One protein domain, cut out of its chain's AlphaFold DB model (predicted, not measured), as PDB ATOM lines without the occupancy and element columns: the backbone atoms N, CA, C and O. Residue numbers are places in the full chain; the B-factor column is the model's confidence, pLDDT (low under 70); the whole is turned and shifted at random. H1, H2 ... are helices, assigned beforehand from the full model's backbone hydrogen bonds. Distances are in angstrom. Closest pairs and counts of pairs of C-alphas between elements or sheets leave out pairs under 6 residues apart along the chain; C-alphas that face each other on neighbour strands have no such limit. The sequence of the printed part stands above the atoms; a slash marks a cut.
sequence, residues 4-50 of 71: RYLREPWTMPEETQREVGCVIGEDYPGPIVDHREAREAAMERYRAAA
ATOM      1  N   ARG A   4     -33.154  41.042 -30.908       96.81
ATOM      2  CA  ARG A   4     -34.033  42.212 -30.732       96.81
ATOM      3  C   ARG A   4     -35.189  41.975 -29.753       96.81
ATOM      4  O   ARG A   4     -35.647  42.935 -29.145       96.81
ATOM      5  N   TYR A   5     -35.629  40.726 -29.587       96.69
ATOM      6  CA  TYR A   5     -36.728  40.346 -28.694       96.69
ATOM      7  C   TYR A   5     -36.249  39.690 -27.400       96.69
ATOM      8  O   TYR A   5     -37.069  39.362 -26.555       96.69
ATOM      9  N   LEU A   6     -34.941  39.508 -27.197       94.50
ATOM     10  CA  LEU A   6     -34.435  38.788 -26.024       94.50
ATOM     11  C   LEU A   6     -34.841  39.452 -24.698       94.50
ATOM     12  O   LEU A   6     -35.112  38.767 -23.718       94.50
ATOM     13  N   ARG A   7     -34.888  40.791 -24.673       94.75
ATOM     14  CA  ARG A   7     -35.286  41.567 -23.487       94.75
ATOM     15  C   ARG A   7     -36.793  41.585 -23.255       94.75
ATOM     16  O   ARG A   7     -37.225  41.688 -22.113       94.75
ATOM     17  N   GLU A   8     -37.568  41.514 -24.330       94.81
ATOM     18  CA  GLU A   8     -39.024  41.671 -24.310       94.81
ATOM     19  C   GLU A   8     -39.664  40.636 -25.249       94.81
ATOM     20  O   GLU A   8     -40.235  40.996 -26.283       94.81
ATOM     21  N   PRO A   9     -39.550  39.332 -24.938       95.44
ATOM     22  CA  PRO A   9     -39.949  38.265 -25.858       95.44
ATOM     23  C   PRO A   9     -41.454  38.273 -26.165       95.44
ATOM     24  O   PRO A   9     -41.859  37.857 -27.245       95.44
ATOM     25  N   TRP A  10     -42.278  38.847 -25.283       95.88
ATOM     26  CA  TRP A  10     -43.715  39.079 -25.489       95.88
ATOM     27  C   TRP A  10     -44.061  40.110 -26.571       95.88
ATOM     28  O   TRP A  10     -45.214  40.202 -26.972       95.88
ATOM     29  N   THR A  11     -43.090  40.885 -27.057       96.12
ATOM     30  CA  THR A  11     -43.288  41.817 -28.185       96.12
ATOM     31  C   THR A  11     -43.046  41.160 -29.546       96.12
ATOM     32  O   THR A  11     -43.204  41.794 -30.591       96.12
ATOM     33  N   MET A  12     -42.641  39.886 -29.552       97.12
ATOM     34  CA  MET A  12     -42.374  39.120 -30.763       97.12
ATOM     35  C   MET A  12     -43.688  38.792 -31.497       97.12
ATOM     36  O   MET A  12     -44.625  38.321 -30.851       97.12
ATOM     37  N   PRO A  13     -43.778  38.988 -32.829       97.50
ATOM     38  CA  PRO A  13     -44.949  38.580 -33.607       97.50
ATOM     39  C   PRO A  13     -45.226  37.079 -33.479       97.50
ATOM     40  O   PRO A  13     -44.283  36.291 -33.409       97.50
ATOM     41  N   GLU A  14     -46.499  36.670 -33.508       96.62
ATOM     42  CA  GLU A  14     -46.891  35.258 -33.350       96.62
ATOM     43  C   GLU A  14     -46.218  34.321 -34.361       96.62
ATOM     44  O   GLU A  14     -45.813  33.217 -34.007       96.62
ATOM     45  N   GLU A  15     -46.070  34.756 -35.612       97.62
ATOM     46  CA  GLU A  15     -45.383  33.982 -36.650       97.62
ATOM     47  C   GLU A  15     -43.931  33.702 -36.251       97.62
ATOM     48  O   GLU A  15     -43.510  32.549 -36.203       97.62
ATOM     49  N   THR A  16     -43.202  34.738 -35.825       96.94
ATOM     50  CA  THR A  16     -41.826  34.587 -35.347       96.94
ATOM     51  C   THR A  16     -41.755  33.714 -34.095       96.94
ATOM     52  O   THR A  16     -40.836  32.908 -33.988       96.94
ATOM     53  N   GLN A  17     -42.708  33.829 -33.161       97.69
ATOM     54  CA  GLN A  17     -42.769  32.962 -31.976       97.69
ATOM     55  C   GLN A  17     -42.834  31.480 -32.358       97.69
ATOM     56  O   GLN A  17     -42.069  30.673 -31.822       97.69
ATOM     57  N   ARG A  18     -43.689  31.137 -33.332       97.25
ATOM     58  CA  ARG A  18     -43.822  29.774 -33.864       97.25
ATOM     59  C   ARG A  18     -42.552  29.323 -34.583       97.25
ATOM     60  O   ARG A  18     -42.088  28.215 -34.338       97.25
ATOM     61  N   GLU A  19     -41.966  30.178 -35.419       97.62
ATOM     62  CA  GLU A  19     -40.734  29.876 -36.166       97.62
ATOM     63  C   GLU A  19     -39.553  29.541 -35.252       97.62
ATOM     64  O   GLU A  19     -38.767  28.645 -35.558       97.62
ATOM     65  N   VAL A  20     -39.410  30.254 -34.130       97.00
ATOM     66  CA  VAL A  20     -38.301  30.033 -33.191       97.00
ATOM     67  C   VAL A  20     -38.630  29.065 -32.055       97.00
ATOM     68  O   VAL A  20     -37.767  28.860 -31.199       97.00
ATOM     69  N   GLY A  21     -39.843  28.503 -32.030       96.69
ATOM     70  CA  GLY A  21     -40.296  27.559 -31.004       96.69
ATOM     71  C   GLY A  21     -40.314  28.147 -29.592       96.69
ATOM     72  O   GLY A  21     -39.868  27.495 -28.655       96.69
ATOM     73  N   CYS A  22     -40.731  29.406 -29.450       96.44
ATOM     74  CA  CYS A  22     -40.884  30.067 -28.154       96.44
ATOM     75  C   CYS A  22     -42.198  30.846 -28.156       96.44
ATOM     76  O   CYS A  22     -42.235  32.020 -28.544       96.44
ATOM     77  N   VAL A  23     -43.274  30.161 -27.778       97.44
ATOM     78  CA  VAL A  23     -44.635  30.689 -27.726       97.44
ATOM     79  C   VAL A  23     -44.893  31.321 -26.363       97.44
ATOM     80  O   VAL A  23     -44.752  30.701 -25.306       97.44
ATOM     81  N   ILE A  24     -45.284  32.590 -26.387       97.31
ATOM     82  CA  ILE A  24     -45.539  33.367 -25.182       97.31
ATOM     83  C   ILE A  24     -46.873  32.938 -24.574       97.31
ATOM     84  O   ILE A  24     -47.902  32.938 -25.241       97.31
ATOM     85  N   GLY A  25     -46.852  32.591 -23.290       95.44
ATOM     86  CA  GLY A  25     -47.968  31.992 -22.559       95.44
ATOM     87  C   GLY A  25     -47.900  30.466 -22.457       95.44
ATOM     88  O   GLY A  25     -48.552  29.913 -21.577       95.44
ATOM     89  N   GLU A  26     -47.082  29.805 -23.281       96.31
ATOM     90  CA  GLU A  26     -46.889  28.347 -23.260       96.31
ATOM     91  C   GLU A  26     -45.458  27.986 -22.845       96.31
ATOM     92  O   GLU A  26     -45.237  27.470 -21.750       96.31
ATOM     93  N   ASP A  27     -44.481  28.319 -23.693       96.88
ATOM     94  CA  ASP A  27     -43.062  28.016 -23.475       96.88
ATOM     95  C   ASP A  27     -42.392  29.050 -22.565       96.88
ATOM     96  O   ASP A  27     -41.448  28.747 -21.830       96.88
ATOM     97  N   TYR A  28     -42.874  30.293 -22.616       93.62
ATOM     98  CA  TYR A  28     -42.379  31.384 -21.789       93.62
ATOM     99  C   TYR A  28     -43.525  32.297 -21.350       93.62
ATOM    100  O   TYR A  28     -44.320  32.715 -22.190       93.62
ATOM    101  N   PRO A  29     -43.646  32.653 -20.062       93.81
ATOM    102  CA  PRO A  29     -44.770  33.456 -19.598       93.81
ATOM    103  C   PRO A  29     -44.744  34.872 -20.193       93.81
ATOM    104  O   PRO A  29     -43.691  35.496 -20.337       93.81
ATOM    105  N   GLY A  30     -45.928  35.406 -20.495       94.38
ATOM    106  CA  GLY A  30     -46.090  36.831 -20.785       94.38
ATOM    107  C   GLY A  30     -45.913  37.707 -19.531       94.38
ATOM    108  O   GLY A  30     -45.830  37.185 -18.414       94.38
ATOM    109  N   PRO A  31     -45.876  39.044 -19.681       94.25
ATOM    110  CA  PRO A  31     -45.837  39.969 -18.554       94.25
ATOM    111  C   PRO A  31     -47.034  39.752 -17.632       94.25
ATOM    112  O   PRO A  31     -48.182  39.904 -18.038       94.25
ATOM    113  N   ILE A  32     -46.757  39.404 -16.379       93.94
ATOM    114  CA  ILE A  32     -47.796  39.163 -15.366       93.94
ATOM    115  C   ILE A  32     -48.335  40.493 -14.817       93.94
ATOM    116  O   ILE A  32     -49.473  40.572 -14.365       93.94
ATOM    117  N   VAL A  33     -47.514  41.546 -14.849       94.12
ATOM    118  CA  VAL A  33     -47.854  42.883 -14.356       94.12
ATOM    119  C   VAL A  33     -47.542  43.933 -15.415       94.12
ATOM    120  O   VAL A  33     -46.498  43.871 -16.064       94.12
ATOM    121  N   ASP A  34     -48.412  44.936 -15.547       93.81
ATOM    122  CA  ASP A  34     -48.074  46.161 -16.271       93.81
ATOM    123  C   ASP A  34     -47.143  47.006 -15.390       93.81
ATOM    124  O   ASP A  34     -47.507  47.454 -14.298       93.81
ATOM    125  N   HIS A  35     -45.903  47.207 -15.839       91.69
ATOM    126  CA  HIS A  35     -44.897  47.920 -15.054       91.69
ATOM    127  C   HIS A  35     -45.227  49.397 -14.824       91.69
ATOM    128  O   HIS A  35     -44.809  49.955 -13.806       91.69
ATOM    129  N   ARG A  36     -45.956  50.046 -15.737       93.62
ATOM    130  CA  ARG A  36     -46.357  51.446 -15.584       93.62
ATOM    131  C   ARG A  36     -47.403  51.556 -14.483       93.62
ATOM    132  O   ARG A  36     -47.191  52.313 -13.537       93.62
ATOM    133  N   GLU A  37     -48.457  50.753 -14.555       96.00
ATOM    134  CA  GLU A  37     -49.522  50.735 -13.548       96.00
ATOM    135  C   GLU A  37     -48.985  50.310 -12.177       96.00
ATOM    136  O   GLU A  37     -49.228  50.974 -11.166       96.00
ATOM    137  N   ALA A  38     -48.170  49.250 -12.133       96.12
ATOM    138  CA  ALA A  38     -47.558  48.776 -10.897       96.12
ATOM    139  C   ALA A  38     -46.677  49.854 -10.248       96.12
ATOM    140  O   ALA A  38     -46.710  50.037  -9.027       96.12
ATOM    141  N   ARG A  39     -45.911  50.598 -11.057       96.12
ATOM    142  CA  ARG A  39     -45.086  51.712 -10.582       96.12
ATOM    143  C   ARG A  39     -45.940  52.845 -10.026       96.12
ATOM    144  O   ARG A  39     -45.615  53.371  -8.964       96.12
ATOM    145  N   GLU A  40     -46.999  53.239 -10.721       96.38
ATOM    146  CA  GLU A  40     -47.900  54.301 -10.264       96.38
ATOM    147  C   GLU A  40     -48.561  53.933  -8.933       96.38
ATOM    148  O   GLU A  40     -48.460  54.697  -7.969       96.38
ATOM    149  N   ALA A  41     -49.099  52.715  -8.830       95.56
ATOM    150  CA  ALA A  41     -49.688  52.201  -7.600       95.56
ATOM    151  C   ALA A  41     -48.664  52.110  -6.452       95.56
ATOM    152  O   ALA A  41     -48.982  52.393  -5.296       95.56
ATOM    153  N   ALA A  42     -47.414  51.729  -6.733       94.62
ATOM    154  CA  ALA A  42     -46.349  51.719  -5.729       94.62
ATOM    155  C   ALA A  42     -46.014  53.136  -5.228       94.62
ATOM    156  O   ALA A  42     -45.876  53.348  -4.022       94.62
ATOM    157  N   MET A  43     -45.928  54.114  -6.133       94.44
ATOM    158  CA  MET A  43     -45.650  55.509  -5.786       94.44
ATOM    159  C   MET A  43     -46.781  56.137  -4.970       94.44
ATOM    160  O   MET A  43     -46.509  56.878  -4.027       94.44
ATOM    161  N   GLU A  44     -48.037  55.842  -5.303       93.44
ATOM    162  CA  GLU A  44     -49.193  56.288  -4.525       93.44
ATOM    163  C   GLU A  44     -49.150  55.737  -3.096       93.44
ATOM    164  O   GLU A  44     -49.208  56.510  -2.138       93.44
ATOM    165  N   ARG A  45     -48.940  54.422  -2.942       93.19
ATOM    166  CA  ARG A  45     -48.796  53.786  -1.623       93.19
ATOM    167  C   ARG A  45     -47.650  54.390  -0.821       93.19
ATOM    168  O   ARG A  45     -47.810  54.645   0.369       93.19
ATOM    169  N   TYR A  46     -46.514  54.660  -1.464       91.00
ATOM    170  CA  TYR A  46     -45.375  55.282  -0.795       91.00
ATOM    171  C   TYR A  46     -45.696  56.703  -0.318       91.00
ATOM    172  O   TYR A  46     -45.389  57.044   0.819       91.00
ATOM    173  N   ARG A  47     -46.367  57.525  -1.139       89.62
ATOM    174  CA  ARG A  47     -46.812  58.873  -0.740       89.62
ATOM    175  C   ARG A  47     -47.799  58.829   0.424       89.62
ATOM    176  O   ARG A  47     -47.657  59.620   1.349       89.62
ATOM    177  N   ALA A  48     -48.754  57.900   0.391       87.88
ATOM    178  CA  ALA A  48     -49.722  57.711   1.468       87.88
ATOM    179  C   ALA A  48     -49.053  57.252   2.777       87.88
ATOM    180  O   ALA A  48     -49.438  57.693   3.857       87.88
ATOM    181  N   ALA A  49     -48.020  56.408   2.686       86.81
ATOM    182  CA  ALA A  49     -47.248  55.947   3.837       86.81
ATOM    183  C   ALA A  49     -46.246  56.993   4.364       86.81
ATOM    184  O   ALA A  49     -45.874  56.950   5.536       86.81
ATOM    185  N   ALA A  50     -45.815  57.949   3.536       79.25
ATOM    186  CA  ALA A  50     -44.794  58.947   3.859       79.25
ATOM    187  C   ALA A  50     -45.274  60.086   4.786       79.25
ATOM    188  O   ALA A  50     -44.726  61.187   4.746       79.25
TER     189      ALA A  50
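AT A GLANCE: This is residues 4 to 50 of the 71 residues of the protein "FAD_binding_7 domain-containing protein" of Thermoleophilaceae bacterium (UniProt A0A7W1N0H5). A small head, made mostly of loops with the short helix H1 at its far end, runs on into an arm, the longer helix H2. Residues 32 to 50 stick out from the head, and this arm makes much of the length. The printed part has 47 residues with two named helices, H1 then H2, and no named strand; the class is all helix, though just 21 residues are in named elements. The whole is extended, with a radius of gyration of the C-alphas of 15.7 A and spans of 49 by 20 by 12 A.

HOW THE PARTS SIT: Go from Arg 4 to H1, residues 14 to 19, and on to H2, residues 35 to 49; the two are apart. In both helices every O i to N i+4 pair is within hydrogen-bond range.

IN THESE COORDINATES: Find C-alpha 14 at (-46.891, 35.258, -33.350), where H1 begins; it is 8.6 A long. Find C-alpha 35 at (-44.897, 47.920, -15.054); from there H2 runs 20.7 A to C-alpha 49 at (-47.248, 55.947, 3.837).

THE WHOLE: The C-alphas farthest apart, those of Glu 19 and Ala 50, are 49.6 A apart. The link of residues 20 to 34 is long. The printed part has no cut, and no printed residue is under 70 in pLDDT.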